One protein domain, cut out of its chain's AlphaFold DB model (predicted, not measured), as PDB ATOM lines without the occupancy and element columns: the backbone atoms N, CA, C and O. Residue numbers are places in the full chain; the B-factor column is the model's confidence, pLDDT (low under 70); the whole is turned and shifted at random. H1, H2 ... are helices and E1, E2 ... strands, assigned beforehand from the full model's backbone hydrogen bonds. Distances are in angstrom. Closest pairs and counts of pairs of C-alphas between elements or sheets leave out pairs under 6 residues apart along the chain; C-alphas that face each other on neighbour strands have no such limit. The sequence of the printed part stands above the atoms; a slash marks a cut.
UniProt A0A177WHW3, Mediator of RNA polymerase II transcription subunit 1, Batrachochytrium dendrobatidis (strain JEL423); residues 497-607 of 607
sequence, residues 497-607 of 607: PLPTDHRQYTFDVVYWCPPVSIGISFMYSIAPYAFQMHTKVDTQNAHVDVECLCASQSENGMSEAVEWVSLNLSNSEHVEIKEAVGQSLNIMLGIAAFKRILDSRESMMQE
ATOM      1  N   PRO A 497     223.149 136.552 211.182       67.25
ATOM      2  CA  PRO A 497     222.631 135.240 210.817       67.25
ATOM      3  C   PRO A 497     223.754 134.200 210.793       67.25
ATOM      4  O   PRO A 497     224.816 134.426 210.208       67.25
ATOM      5  N   LEU A 498     223.507 133.035 211.398       68.00
ATOM      6  CA  LEU A 498     224.369 131.872 211.199       68.00
ATOM      7  C   LEU A 498     224.267 131.422 209.737       68.00
ATOM      8  O   LEU A 498     223.158 131.393 209.195       68.00
ATOM      9  N   PRO A 499     225.383 131.020 209.102       66.00
ATOM     10  CA  PRO A 499     225.340 130.331 207.821       66.00
ATOM     11  C   PRO A 499     224.371 129.147 207.925       66.00
ATOM     12  O   PRO A 499     224.516 128.278 208.787       66.00
ATOM     13  N   THR A 500     223.326 129.174 207.104       57.03
ATOM     14  CA  THR A 500     222.154 128.308 207.209       57.03
ATOM     15  C   THR A 500     222.494 126.853 206.893       57.03
ATOM     16  O   THR A 500     222.552 126.473 205.728       57.03
ATOM     17  N   ASP A 501     222.629 126.031 207.930       61.19
ATOM     18  CA  ASP A 501     222.247 124.621 207.867       61.19
ATOM     19  C   ASP A 501     220.823 124.499 208.411       61.19
ATOM     20  O   ASP A 501     220.518 125.042 209.471       61.19
ATOM     21  N   HIS A 502     219.956 123.760 207.721       54.56
ATOM     22  CA  HIS A 502     218.534 123.567 208.053       54.56
ATOM     23  C   HIS A 502     218.256 122.816 209.381       54.56
ATOM     24  O   HIS A 502     217.151 122.309 209.580       54.56
ATOM     25  N   ARG A 503     219.230 122.700 210.291       60.31
ATOM     26  CA  ARG A 503     219.053 122.064 211.606       60.31
ATOM     27  C   ARG A 503     218.356 123.030 212.576       60.31
ATOM     28  O   ARG A 503     218.619 124.229 212.568       60.31
ATOM     29  N   GLN A 504     217.465 122.492 213.413       68.69
ATOM     30  CA  GLN A 504     216.713 123.246 214.420       68.69
ATOM     31  C   GLN A 504     217.641 123.642 215.577       68.69
ATOM     32  O   GLN A 504     217.975 122.813 216.423       68.69
ATOM     33  N   TYR A 505     218.066 124.902 215.606       75.75
ATOM     34  CA  TYR A 505     218.617 125.524 216.804       75.75
ATOM     35  C   TYR A 505     217.614 126.525 217.370       75.75
ATOM     36  O   TYR A 505     216.863 127.153 216.622       75.75
ATOM     37  N   THR A 506     217.608 126.674 218.690       75.56
ATOM     38  CA  THR A 506     216.880 127.749 219.370       75.56
ATOM     39  C   THR A 506     217.861 128.615 220.140       75.56
ATOM     40  O   THR A 506     218.936 128.171 220.557       75.56
ATOM     41  N   PHE A 507     217.506 129.885 220.275       73.88
ATOM     42  CA  PHE A 507     218.326 130.891 220.920       73.88
ATOM     43  C   PHE A 507     217.468 131.621 221.940       73.88
ATOM     44  O   PHE A 507     216.492 132.266 221.561       73.88
ATOM     45  N   ASP A 508     217.857 131.535 223.207       73.81
ATOM     46  CA  ASP A 508     217.144 132.159 224.314       73.81
ATOM     47  C   ASP A 508     218.097 133.030 225.133       73.81
ATOM     48  O   ASP A 508     219.203 132.623 225.500       73.81
ATOM     49  N   VAL A 509     217.660 134.243 225.469       71.25
ATOM     50  CA  VAL A 509     218.381 135.105 226.414       71.25
ATOM     51  C   VAL A 509     217.968 134.707 227.830       71.25
ATOM     52  O   VAL A 509     216.837 134.960 228.243       71.25
ATOM     53  N   VAL A 510     218.884 134.085 228.574       74.06
ATOM     54  CA  VAL A 510     218.630 133.550 229.927       74.06
ATOM     55  C   VAL A 510     218.824 134.616 230.998       74.06
ATOM     56  O   VAL A 510     218.135 134.619 232.015       74.06
ATOM     57  N   TYR A 511     219.766 135.532 230.781       72.94
ATOM     58  CA  TYR A 511     220.100 136.573 231.744       72.94
ATOM     59  C   TYR A 511     220.412 137.891 231.032       72.94
ATOM     60  O   TYR A 511     221.127 137.927 230.033       72.94
ATOM     61  N   TRP A 512     219.877 138.990 231.559       74.25
ATOM     62  CA  TRP A 512     220.017 140.321 230.974       74.25
ATOM     63  C   TRP A 512     220.190 141.363 232.079       74.25
ATOM     64  O   TRP A 512     219.220 141.750 232.730       74.25
ATOM     65  N   CYS A 513     221.426 141.813 232.296       75.12
ATOM     66  CA  CYS A 513     221.755 142.870 233.253       75.12
ATOM     67  C   CYS A 513     222.697 143.891 232.596       75.12
ATOM     68  O   CYS A 513     223.902 143.878 232.853       75.12
ATOM     69  N   PRO A 514     222.189 144.742 231.688       71.06
ATOM     70  CA  PRO A 514     223.013 145.714 230.987       71.06
ATOM     71  C   PRO A 514     223.537 146.812 231.934       71.06
ATOM     72  O   PRO A 514     222.791 147.280 232.794       71.06
ATOM     73  N   PRO A 515     224.775 147.297 231.736       69.50
ATOM     74  CA  PRO A 515     225.773 146.763 230.810       69.50
ATOM     75  C   PRO A 515     226.552 145.568 231.380       69.50
ATOM     76  O   PRO A 515     227.273 144.934 230.626       69.50
ATOM     77  N   VAL A 516     226.425 145.262 232.675       75.56
ATOM     78  CA  VAL A 516     227.323 144.387 233.455       75.56
ATOM     79  C   VAL A 516     227.445 142.972 232.901       75.56
ATOM     80  O   VAL A 516     228.551 142.450 232.798       75.56
ATOM     81  N   SER A 517     226.330 142.317 232.574       76.69
ATOM     82  CA  SER A 517     226.403 140.973 232.007       76.69
ATOM     83  C   SER A 517     225.230 140.565 231.131       76.69
ATOM     84  O   SER A 517     224.086 140.997 231.301       76.69
ATOM     85  N   ILE A 518     225.548 139.688 230.182       77.88
ATOM     86  CA  ILE A 518     224.606 139.039 229.275       77.88
ATOM     87  C   ILE A 518     224.775 137.526 229.395       77.88
ATOM     88  O   ILE A 518     225.900 137.029 229.392       77.88
ATOM     89  N   GLY A 519     223.661 136.817 229.565       80.06
ATOM     90  CA  GLY A 519     223.600 135.363 229.621       80.06
ATOM     91  C   GLY A 519     222.746 134.824 228.488       80.06
ATOM     92  O   GLY A 519     221.569 135.167 228.374       80.06
ATOM     93  N   ILE A 520     223.339 133.981 227.655       80.12
ATOM     94  CA  ILE A 520     222.712 133.450 226.446       80.12
ATOM     95  C   ILE A 520     222.724 131.936 226.517       80.12
ATOM     96  O   ILE A 520     223.750 131.355 226.853       80.12
ATOM     97  N   SER A 521     221.597 131.323 226.170       81.62
ATOM     98  CA  SER A 521     221.467 129.890 225.957       81.62
ATOM     99  C   SER A 521     221.255 129.616 224.478       81.62
ATOM    100  O   SER A 521     220.234 129.985 223.899       81.62
ATOM    101  N   PHE A 522     222.202 128.904 223.886       83.25
ATOM    102  CA  PHE A 522     222.047 128.313 222.566       83.25
ATOM    103  C   PHE A 522     221.734 126.830 222.717       83.25
ATOM    104  O   PHE A 522     222.496 126.125 223.375       83.25
ATOM    105  N   MET A 523     220.649 126.356 222.105       82.69
ATOM    106  CA  MET A 523     220.301 124.937 222.083       82.69
ATOM    107  C   MET A 523     220.459 124.358 220.681       82.69
ATOM    108  O   MET A 523     219.965 124.913 219.699       82.69
ATOM    109  N   TYR A 524     221.099 123.196 220.608       81.81
ATOM    110  CA  TYR A 524     221.324 122.445 219.380       81.81
ATOM    111  C   TYR A 524     220.949 120.986 219.597       81.81
ATOM    112  O   TYR A 524     221.419 120.353 220.538       81.81
ATOM    113  N   SER A 525     220.080 120.452 218.742       79.56
ATOM    114  CA  SER A 525     219.589 119.079 218.876       79.56
ATOM    115  C   SER A 525     220.125 118.200 217.752       79.56
ATOM    116  O   SER A 525     219.936 118.506 216.574       79.56
ATOM    117  N   ILE A 526     220.750 117.085 218.126       80.06
ATOM    118  CA  ILE A 526     221.125 115.989 217.230       80.06
ATOM    119  C   ILE A 526     220.583 114.728 217.880       80.06
ATOM    120  O   ILE A 526     221.157 114.270 218.862       80.06
ATOM    121  N   ALA A 527     219.481 114.180 217.368       77.88
ATOM    122  CA  ALA A 527     218.855 113.006 217.971       77.88
ATOM    123  C   ALA A 527     219.884 111.869 218.176       77.88
ATOM    124  O   ALA A 527     220.618 111.551 217.236       77.88
ATOM    125  N   PRO A 528     219.946 111.249 219.372       81.88
ATOM    126  CA  PRO A 528     219.029 111.385 220.512       81.88
ATOM    127  C   PRO A 528     219.456 112.424 221.570       81.88
ATOM    128  O   PRO A 528     218.994 112.359 222.698       81.88
ATOM    129  N   TYR A 529     220.351 113.359 221.272       82.75
ATOM    130  CA  TYR A 529     220.912 114.312 222.234       82.75
ATOM    131  C   TYR A 529     220.451 115.757 222.000       82.75
ATOM    132  O   TYR A 529     220.211 116.203 220.875       82.75
ATOM    133  N   ALA A 530     220.376 116.515 223.092       83.06
ATOM    134  CA  ALA A 530     220.292 117.967 223.087       83.06
ATOM    135  C   ALA A 530     221.552 118.543 223.737       83.06
ATOM    136  O   ALA A 530     222.007 118.060 224.772       83.06
ATOM    137  N   PHE A 531     222.100 119.590 223.138       84.44
ATOM    138  CA  PHE A 531     223.257 120.319 223.632       84.44
ATOM    139  C   PHE A 531     222.858 121.754 223.921       84.44
ATOM    140  O   PHE A 531     222.071 122.344 223.178       84.44
ATOM    141  N   GLN A 532     223.415 122.317 224.985       85.38
ATOM    142  CA  GLN A 532     223.156 123.684 225.393       85.38
ATOM    143  C   GLN A 532     224.469 124.384 225.732       85.38
ATOM    144  O   GLN A 532     225.298 123.840 226.455       85.38
ATOM    145  N   MET A 533     224.662 125.589 225.209       85.94
ATOM    146  CA  MET A 533     225.782 126.454 225.572       85.94
ATOM    147  C   MET A 533     225.240 127.665 226.317       85.94
ATOM    148  O   MET A 533     224.457 128.433 225.759       85.94
ATOM    149  N   HIS A 534     225.664 127.829 227.566       86.00
ATOM    150  CA  HIS A 534     225.439 129.017 228.375       86.00
ATOM    151  C   HIS A 534     226.669 129.900 228.300       86.00
ATOM    152  O   HIS A 534     227.750 129.515 228.733       86.00
ATOM    153  N   THR A 535     226.513 131.100 227.760       83.69
ATOM    154  CA  THR A 535     227.582 132.099 227.752       83.69
ATOM    155  C   THR A 535     227.191 133.242 228.659       83.69
ATOM    156  O   THR A 535     226.205 133.919 228.383       83.69
ATOM    157  N   LYS A 536     227.971 133.464 229.718       85.06
ATOM    158  CA  LYS A 536     227.894 134.637 230.581       85.06
ATOM    159  C   LYS A 536     229.092 135.529 230.290       85.06
ATOM    160  O   LYS A 536     230.227 135.131 230.522       85.06
ATOM    161  N   VAL A 537     228.844 136.739 229.808       79.38
ATOM    162  CA  VAL A 537     229.912 137.725 229.606       79.38
ATOM    163  C   VAL A 537     229.835 138.779 230.695       79.38
ATOM    164  O   VAL A 537     228.787 139.396 230.859       79.38
ATOM    165  N   ASP A 538     230.929 138.972 231.423       81.44
ATOM    166  CA  ASP A 538     231.161 140.117 232.297       81.44
ATOM    167  C   ASP A 538     231.845 141.216 231.483       81.44
ATOM    168  O   ASP A 538     233.004 141.094 231.074       81.44
ATOM    169  N   THR A 539     231.110 142.292 231.216       76.00
ATOM    170  CA  THR A 539     231.594 143.390 230.374       76.00
ATOM    171  C   THR A 539     232.588 144.299 231.086       76.00
ATOM    172  O   THR A 539     233.302 145.034 230.408       76.00
ATOM    173  N   GLN A 540     232.674 144.250 232.422       73.56
ATOM    174  CA  GLN A 540     233.626 145.062 233.185       73.56
ATOM    175  C   GLN A 540     235.038 144.510 233.043       73.56
ATOM    176  O   GLN A 540     235.984 145.256 232.804       73.56
ATOM    177  N   ASN A 541     235.155 143.189 233.156       72.31
ATOM    178  CA  ASN A 541     236.429 142.481 233.090       72.31
ATOM    179  C   ASN A 541     236.729 141.923 231.691       72.31
ATOM    180  O   ASN A 541     237.746 141.258 231.510       72.31
ATOM    181  N   ALA A 542     235.827 142.142 230.723       69.31
ATOM    182  CA  ALA A 542     235.825 141.460 229.427       69.31
ATOM    183  C   ALA A 542     235.982 139.931 229.575       69.31
ATOM    184  O   ALA A 542     236.600 139.262 228.747       69.31
ATOM    185  N   HIS A 543     235.441 139.377 230.665       82.12
ATOM    186  CA  HIS A 543     235.585 137.972 231.013       82.12
ATOM    187  C   HIS A 543     234.404 137.183 230.461       82.12
ATOM    188  O   HIS A 543     233.245 137.539 230.681       82.12
ATOM    189  N   VAL A 544     234.697 136.096 229.752       83.81
ATOM    190  CA  VAL A 544     233.682 135.207 229.191       83.81
ATOM    191  C   VAL A 544     233.697 133.887 229.947       83.81
ATOM    192  O   VAL A 544     234.687 133.148 229.939       83.81
ATOM    193  N   ASP A 545     232.562 133.565 230.550       86.44
ATOM    194  CA  ASP A 545     232.272 132.251 231.092       86.44
ATOM    195  C   ASP A 545     231.360 131.481 230.157       86.44
ATOM    196  O   ASP A 545     230.344 131.985 229.682       86.44
ATOM    197  N   VAL A 546     231.763 130.246 229.877       86.69
ATOM    198  CA  VAL A 546     231.037 129.341 228.996       86.69
ATOM    199  C   VAL A 546     230.834 128.040 229.744       86.69
ATOM    200  O   VAL A 546     231.802 127.366 230.096       86.69
ATOM    201  N   GLU A 547     229.577 127.694 229.953       88.31
ATOM    202  CA  GLU A 547     229.147 126.405 230.466       88.31
ATOM    203  C   GLU A 547     228.461 125.648 229.326       88.31
ATOM    204  O   GLU A 547     227.618 126.192 228.618       88.31
ATOM    205  N   CYS A 548     228.875 124.405 229.091       88.38
ATOM    206  CA  CYS A 548     228.309 123.555 228.048       88.38
ATOM    207  C   CYS A 548     227.634 122.362 228.712       88.38
ATOM    208  O   CYS A 548     228.234 121.700 229.558       88.38
ATOM    209  N   LEU A 549     226.398 122.088 228.324       88.19
ATOM    210  CA  LEU A 549     225.551 121.052 228.894       88.19
ATOM    211  C   LEU A 549     225.073 120.110 227.783       88.19
ATOM    212  O   LEU A 549     224.906 120.518 226.630       88.19
ATOM    213  N   CYS A 550     224.834 118.851 228.126       88.56
ATOM    214  CA  CYS A 550     224.176 117.879 227.268       88.56
ATOM    215  C   CYS A 550     223.061 117.152 228.020       88.56
ATOM    216  O   CYS A 550     223.093 117.016 229.242       88.56
ATOM    217  N   ALA A 551     222.073 116.679 227.273       85.81
ATOM    218  CA  ALA A 551     221.009 115.838 227.785       85.81
ATOM    219  C   ALA A 551     220.619 114.784 226.747       85.81
ATOM    220  O   ALA A 551     220.674 115.038 225.539       85.81
ATOM    221  N   SER A 552     220.210 113.602 227.204       82.19
ATOM    222  CA  SER A 552     219.585 112.599 226.346       82.19
ATOM    223  C   SER A 552     218.091 112.901 226.202       82.19
ATOM    224  O   SER A 552     217.367 113.089 227.177       82.19
ATOM    225  N   GLN A 553     217.612 112.954 224.965       73.81
ATOM    226  CA  GLN A 553     216.191 112.984 224.657       73.81
ATOM    227  C   GLN A 553     215.652 111.564 224.837       73.81
ATOM    228  O   GLN A 553     216.100 110.629 224.172       73.81
ATOM    229  N   SER A 554     214.704 111.389 225.758       72.81
ATOM    230  CA  SER A 554     213.984 110.120 225.867       72.81
ATOM    231  C   SER A 554     213.202 109.849 224.573       72.81
ATOM    232  O   SER A 554     212.755 110.783 223.899       72.81
ATOM    233  N   GLU A 555     212.984 108.574 224.237       65.19
ATOM    234  CA  GLU A 555     212.205 108.167 223.052       65.19
ATOM    235  C   GLU A 555     210.767 108.736 223.041       65.19
ATOM    236  O   GLU A 555     210.129 108.779 221.990       65.19
ATOM    237  N   ASN A 556     210.268 109.234 224.181       63.12
ATOM    238  CA  ASN A 556     208.919 109.787 224.344       63.12
ATOM    239  C   ASN A 556     208.817 111.310 224.101       63.12
ATOM    240  O   ASN A 556     207.758 111.899 224.329       63.12
ATOM    241  N   GLY A 557     209.882 111.963 223.620       60.00
ATOM    242  CA  GLY A 557     209.922 113.413 223.391       60.00
ATOM    243  C   GLY A 557     210.179 114.233 224.667       60.00
ATOM    244  O   GLY A 557     210.222 113.701 225.773       60.00
ATOM    245  N   MET A 558     210.359 115.553 224.522       55.94
ATOM    246  CA  MET A 558     210.747 116.513 225.587       55.94
ATOM    247  C   MET A 558     209.667 116.752 226.678       55.94
ATOM    248  O   MET A 558     209.601 117.828 227.264       55.94
ATOM    249  N   SER A 559     208.766 115.796 226.925       56.31
ATOM    250  CA  SER A 559     207.651 115.937 227.876       56.31
ATOM    251  C   SER A 559     208.070 115.784 229.344       56.31
ATOM    252  O   SER A 559     207.324 116.206 230.229       56.31
ATOM    253  N   GLU A 560     209.209 115.150 229.617       63.94
ATOM    254  CA  GLU A 560     209.750 114.974 230.967       63.94
ATOM    255  C   GLU A 560     210.855 116.002 231.241       63.94
ATOM    256  O   GLU A 560     211.467 116.533 230.315       63.94
ATOM    257  N   ALA A 561     211.086 116.317 232.520       72.75
ATOM    258  CA  ALA A 561     212.137 117.246 232.922       72.75
ATOM    259  C   ALA A 561     213.494 116.751 232.397       72.75
ATOM    260  O   ALA A 561     213.986 115.705 232.814       72.75
ATOM    261  N   VAL A 562     214.071 117.502 231.461       77.88
ATOM    262  CA  VAL A 562     215.365 117.191 230.853       77.88
ATOM    263  C   VAL A 562     216.453 117.389 231.905       77.88
ATOM    264  O   VAL A 562     216.665 118.507 232.379       77.88
ATOM    265  N   GLU A 563     217.134 116.309 232.284       84.81
ATOM    266  CA  GLU A 563     218.309 116.385 233.149       84.81
ATOM    267  C   GLU A 563     219.517 116.811 232.311       84.81
ATOM    268  O   GLU A 563     220.002 116.069 231.455       84.81
ATOM    269  N   TRP A 564     219.977 118.039 232.538       84.31
ATOM    270  CA  TRP A 564     221.171 118.579 231.902       84.31
ATOM    271  C   TRP A 564     222.411 118.191 232.702       84.31
ATOM    272  O   TRP A 564     222.508 118.476 233.896       84.31
ATOM    273  N   VAL A 565     223.379 117.576 232.030       87.56
ATOM    274  CA  VAL A 565     224.675 117.198 232.599       87.56
ATOM    275  C   VAL A 565     225.767 118.034 231.941       87.56
ATOM    276  O   VAL A 565     225.684 118.347 230.755       87.56
ATOM    277  N   SER A 566     226.805 118.408 232.694       90.06
ATOM    278  CA  SER A 566     227.950 119.132 232.134       90.06
ATOM    279  C   SER A 566     228.615 118.317 231.023       90.06
ATOM    280  O   SER A 566     228.996 117.158 231.214       90.06
ATOM    281  N   LEU A 567     228.748 118.929 229.847       88.44
ATOM    282  CA  LEU A 567     229.438 118.339 228.715       88.44
ATOM    283  C   LEU A 567     230.943 118.392 228.982       88.44
ATOM    284  O   LEU A 567     231.524 119.468 229.100       88.44
ATOM    285  N   ASN A 568     231.585 117.225 229.036       90.44
ATOM    286  CA  ASN A 568     233.020 117.123 229.289       90.44
ATOM    287  C   ASN A 568     233.827 117.568 228.054       90.44
ATOM    288  O   ASN A 568     234.157 116.761 227.175       90.44
ATOM    289  N   LEU A 569     234.090 118.869 227.958       90.56
ATOM    290  CA  LEU A 569     234.987 119.464 226.976       90.56
ATOM    291  C   LEU A 569     236.422 119.492 227.517       90.56
ATOM    292  O   LEU A 569     236.667 119.702 228.703       90.56
ATOM    293  N   SER A 570     237.389 119.288 226.632       93.12
ATOM    294  CA  SER A 570     238.800 119.515 226.927       93.12
ATOM    295  C   SER A 570     239.064 121.000 227.190       93.12
ATOM    296  O   SER A 570     238.350 121.882 226.707       93.12
ATOM    297  N   ASN A 571     240.150 121.296 227.908       92.56
ATOM    298  CA  ASN A 571     240.553 122.680 228.162       92.56
ATOM    299  C   ASN A 571     240.765 123.469 226.859       92.56
ATOM    300  O   ASN A 571     240.402 124.637 226.803       92.56
ATOM    301  N   SER A 572     241.302 122.841 225.806       94.31
ATOM    302  CA  SER A 572     241.487 123.490 224.500       94.31
ATOM    303  C   SER A 572     240.167 123.847 223.820       94.31
ATOM    304  O   SER A 572     240.064 124.931 223.262       94.31
ATOM    305  N   GLU A 573     239.148 122.985 223.907       93.19
ATOM    306  CA  GLU A 573     237.809 123.260 223.361       93.19
ATOM    307  C   GLU A 573     237.128 124.408 224.126       93.19
ATOM    308  O   GLU A 573     236.544 125.307 223.522       93.19
ATOM    309  N   HIS A 574     237.252 124.435 225.458       90.69
ATOM    310  CA  HIS A 574     236.761 125.556 226.264       90.69
ATOM    311  C   HIS A 574     237.467 126.873 225.928       90.69
ATOM    312  O   HIS A 574     236.804 127.904 225.803       90.69
ATOM    313  N   VAL A 575     238.796 126.845 225.791       92.44
ATOM    314  CA  VAL A 575     239.593 128.020 225.411       92.44
ATOM    315  C   VAL A 575     239.186 128.504 224.029       92.44
ATOM    316  O   VAL A 575     238.950 129.691 223.868       92.44
ATOM    317  N   GLU A 576     238.996 127.603 223.068       93.50
ATOM    318  CA  GLU A 576     238.576 127.961 221.719       93.50
ATOM    319  C   GLU A 576     237.227 128.698 221.695       93.50
ATOM    320  O   GLU A 576     237.106 129.737 221.048       93.50
ATOM    321  N   ILE A 577     236.218 128.212 222.428       90.94
ATOM    322  CA  ILE A 577     234.913 128.890 222.499       90.94
ATOM    323  C   ILE A 577     235.050 130.240 223.222       90.94
ATOM    324  O   ILE A 577     234.510 131.248 222.761       90.94
ATOM    325  N   LYS A 578     235.788 130.283 224.341       90.75
ATOM    326  CA  LYS A 578     236.007 131.516 225.114       90.75
ATOM    327  C   LYS A 578     236.760 132.570 224.308       90.75
ATOM    328  O   LYS A 578     236.355 133.728 224.325       90.75
ATOM    329  N   GLU A 579     237.809 132.193 223.587       90.25
ATOM    330  CA  GLU A 579     238.572 133.088 222.713       90.25
ATOM    331  C   GLU A 579     237.726 133.556 221.535       90.25
ATOM    332  O   GLU A 579     237.720 134.752 221.235       90.25
ATOM    333  N   ALA A 580     236.944 132.653 220.929       89.50
ATOM    334  CA  ALA A 580     236.027 133.008 219.858       89.50
ATOM    335  C   ALA A 580     235.052 134.100 220.303       89.50
ATOM    336  O   ALA A 580     234.865 135.049 219.556       89.50
ATOM    337  N   VAL A 581     234.485 134.038 221.512       87.00
ATOM    338  CA  VAL A 581     233.600 135.103 222.020       87.00
ATOM    339  C   VAL A 581     234.388 136.324 222.500       87.00
ATOM    340  O   VAL A 581     234.048 137.443 222.135       87.00
ATOM    341  N   GLY A 582     235.431 136.142 223.309       84.62
ATOM    342  CA  GLY A 582     236.141 137.233 223.984       84.62
ATOM    343  C   GLY A 582     236.959 138.115 223.041       84.62
ATOM    344  O   GLY A 582     236.912 139.337 223.149       84.62
ATOM    345  N   GLN A 583     237.671 137.521 222.078       85.50
ATOM    346  CA  GLN A 583     238.517 138.277 221.143       85.50
ATOM    347  C   GLN A 583     237.707 138.935 220.025       85.50
ATOM    348  O   GLN A 583     238.085 139.979 219.498       85.50
ATOM    349  N   SER A 584     236.585 138.335 219.632       85.62
ATOM    350  CA  SER A 584     235.765 138.877 218.548       85.62
ATOM    351  C   SER A 584     234.559 139.678 219.030       85.62
ATOM    352  O   SER A 584     233.895 140.300 218.207       85.62
ATOM    353  N   LEU A 585     234.247 139.616 220.332       87.50
ATOM    354  CA  LEU A 585     232.992 140.097 220.916       87.50
ATOM    355  C   LEU A 585     231.764 139.631 220.123       87.50
ATOM    356  O   LEU A 585     230.771 140.348 219.999       87.50
ATOM    357  N   ASN A 586     231.842 138.413 219.577       89.44
ATOM    358  CA  ASN A 586     230.827 137.829 218.721       89.44
ATOM    359  C   ASN A 586     230.366 136.481 219.279       89.44
ATOM    360  O   ASN A 586     231.051 135.460 219.173       89.44
ATOM    361  N   ILE A 587     229.161 136.474 219.845       87.81
ATOM    362  CA  ILE A 587     228.545 135.266 220.405       87.81
ATOM    363  C   ILE A 587     228.324 134.205 219.325       87.81
ATOM    364  O   ILE A 587     228.486 133.014 219.591       87.81
ATOM    365  N   MET A 588     228.027 134.613 218.091       88.44
ATOM    366  CA  MET A 588     227.779 133.680 216.991       88.44
ATOM    367  C   MET A 588     229.048 132.940 216.571       88.44
ATOM    368  O   MET A 588     228.962 131.780 216.173       88.44
ATOM    369  N   LEU A 589     230.227 133.555 216.714       89.81
ATOM    370  CA  LEU A 589     231.499 132.854 216.517       89.81
ATOM    371  C   LEU A 589     231.758 131.828 217.625       89.81
ATOM    372  O   LEU A 589     232.217 130.727 217.325       89.81
ATOM    373  N   GLY A 590     231.387 132.136 218.871       90.12
ATOM    374  CA  GLY A 590     231.380 131.157 219.964       90.12
ATOM    375  C   GLY A 590     230.462 129.967 219.681       90.12
ATOM    376  O   GLY A 590     230.882 128.818 219.793       90.12
ATOM    377  N   ILE A 591     229.233 130.234 219.227       89.19
ATOM    378  CA  ILE A 591     228.270 129.198 218.822       89.19
ATOM    379  C   ILE A 591     228.816 128.356 217.663       89.19
ATOM    380  O   ILE A 591     228.706 127.133 217.683       89.19
ATOM    381  N   ALA A 592     229.426 128.987 216.658       89.50
ATOM    382  CA  ALA A 592     230.016 128.281 215.524       89.50
ATOM    383  C   ALA A 592     231.191 127.386 215.950       89.50
ATOM    384  O   ALA A 592     231.312 126.260 215.462       89.50
ATOM    385  N   ALA A 593     232.034 127.854 216.878       91.44
ATOM    386  CA  ALA A 593     233.094 127.047 217.475       91.44
ATOM    387  C   ALA A 593     232.515 125.848 218.240       91.44
ATOM    388  O   ALA A 593     232.917 124.714 217.984       91.44
ATOM    389  N   PHE A 594     231.505 126.075 219.083       91.38
ATOM    390  CA  PHE A 594     230.817 125.013 219.815       91.38
ATOM    391  C   PHE A 594     230.187 123.969 218.880       91.38
ATOM    392  O   PHE A 594     230.418 122.775 219.056       91.38
ATOM    393  N   LYS A 595     229.468 124.398 217.831       89.50
ATOM    394  CA  LYS A 595     228.889 123.494 216.822       89.50
ATOM    395  C   LYS A 595     229.967 122.638 216.156       89.50
ATOM    396  O   LYS A 595     229.815 121.426 216.083       89.50
ATOM    397  N   ARG A 596     231.073 123.244 215.718       91.12
ATOM    398  CA  ARG A 596     232.181 122.522 215.075       91.12
ATOM    399  C   ARG A 596     232.804 121.471 215.997       91.12
ATOM    400  O   ARG A 596     233.133 120.383 215.533       91.12
ATOM    401  N   ILE A 597     232.933 121.781 217.287       92.00
ATOM    402  CA  ILE A 597     233.392 120.823 218.299       92.00
ATOM    403  C   ILE A 597     232.412 119.645 218.397       92.00
ATOM    404  O   ILE A 597     232.837 118.492 218.330       92.00
ATOM    405  N   LEU A 598     231.106 119.914 218.481       89.81
ATOM    406  CA  LEU A 598     230.082 118.866 218.518       89.81
ATOM    407  C   LEU A 598     230.084 117.999 217.252       89.81
ATOM    408  O   LEU A 598     230.101 116.777 217.370       89.81
ATOM    409  N   ASP A 599     230.138 118.608 216.066       88.31
ATOM    410  CA  ASP A 599     230.154 117.892 214.785       88.31
ATOM    411  C   ASP A 599     231.404 116.982 214.678       88.31
ATOM    412  O   ASP A 599     231.318 115.854 214.195       88.31
ATOM    413  N   SER A 600     232.558 117.421 215.203       90.25
ATOM    414  CA  SER A 600     233.785 116.601 215.255       90.25
ATOM    415  C   SER A 600     233.697 115.409 216.218       90.25
ATOM    416  O   SER A 600     234.338 114.379 216.006       90.25
ATOM    417  N   ARG A 601     232.889 115.524 217.280       87.94
ATOM    418  CA  ARG A 601     232.643 114.439 218.239       87.94
ATOM    419  C   ARG A 601     231.547 113.492 217.764       87.94
ATOM    420  O   ARG A 601     231.610 112.308 218.074       87.94
ATOM    421  N   GLU A 602     230.569 113.980 217.001       83.38
ATOM    422  CA  GLU A 602     229.531 113.151 216.381       83.38
ATOM    423  C   GLU A 602     230.162 112.092 215.467       83.38
ATOM    424  O   GLU A 602     229.817 110.916 215.577       83.38
ATOM    425  N   SER A 603     231.158 112.469 214.655       77.69
ATOM    426  CA  SER A 603     231.888 111.502 213.824       77.69
ATOM    427  C   SER A 603     232.621 110.444 214.652       77.69
ATOM    428  O   SER A 603     232.701 109.300 214.227       77.69
ATOM    429  N   MET A 604     233.102 110.793 215.851       70.81
ATOM    430  CA  MET A 604     233.751 109.837 216.761       70.81
ATOM    431  C   MET A 604     232.763 108.924 217.497       70.81
ATOM    432  O   MET A 604     233.170 107.879 217.983       70.81
ATOM    433  N   MET A 605     231.498 109.330 217.644       67.00
ATOM    434  CA  MET A 605     230.458 108.513 218.283       67.00
ATOM    435  C   MET A 605     229.752 107.569 217.300       67.00
ATOM    436  O   MET A 605     229.057 106.653 217.737       67.00
ATOM    437  N   GLN A 606     229.878 107.816 215.992       66.50
ATOM    438  CA  GLN A 606     229.340 106.954 214.934       66.50
ATOM    439  C   GLN A 606     230.319 105.847 214.495       66.50
ATOM    440  O   GLN A 606     229.868 104.855 213.918       66.50
ATOM    441  N   GLU A 607     231.621 106.015 214.758       46.91
ATOM    442  CA  GLU A 607     232.666 104.979 214.639       46.91
ATOM    443  C   GLU A 607     232.704 104.069 215.873       46.91
ATOM    444  O   GLU A 607     232.886 102.841 215.681       46.91
TER     445      GLU A 607
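Overview. This is residues 497 to 607 of the 607 residues of the protein "Mediator of RNA polymerase II transcription subunit 1" of Batrachochytrium dendrobatidis (strain JEL423) (UniProt A0A177WHW3). A twisted four-stranded sheet is covered on one face by a helical hairpin, H1 and H2, making two layers. The 111 printed residues include E1, E2, E3, E4, H1, H2 in chain order; the strands make an antiparallel meander, each beside the one before. The class is mixed; the whole is compact, radius of gyration of the C-alphas 14.4 A, spans 44 by 30 by 27 A.

Arrangement. E1, residues 505 to 513, and E2, 517 to 526, form a hairpin; N 508 and O 521 are 2.9 A apart. E2 and E3, 529 to 538, form another; N 522 and O 533, 3.0 A. E3 and E4, 543 to 552, do too; N 534 and O 547, 2.8 A. H1, 571 to 584, and H2, 587 to 606, touch at a shallow tilt of 26 degrees, opposite ways; closest C-alphas Ile 577 and Gly 590, 4.9 A. Of O i to N i+4 pairs, 9 of 10 in H1 and 15 of 16 in H2 are within hydrogen-bond range.

Along the chain. E1 begins at C-alpha 505 (218.617, 125.524, 216.804). E4 spans 30.4 A; H2 spans 28.8 A, ending at C-alpha 606 (229.340, 106.954, 214.934).

Size, cuts and confidence. The printed part has no cut. The link E4 to H1 is long. Residues 497 to 504 and 555 to 560 are among those under pLDDT 70.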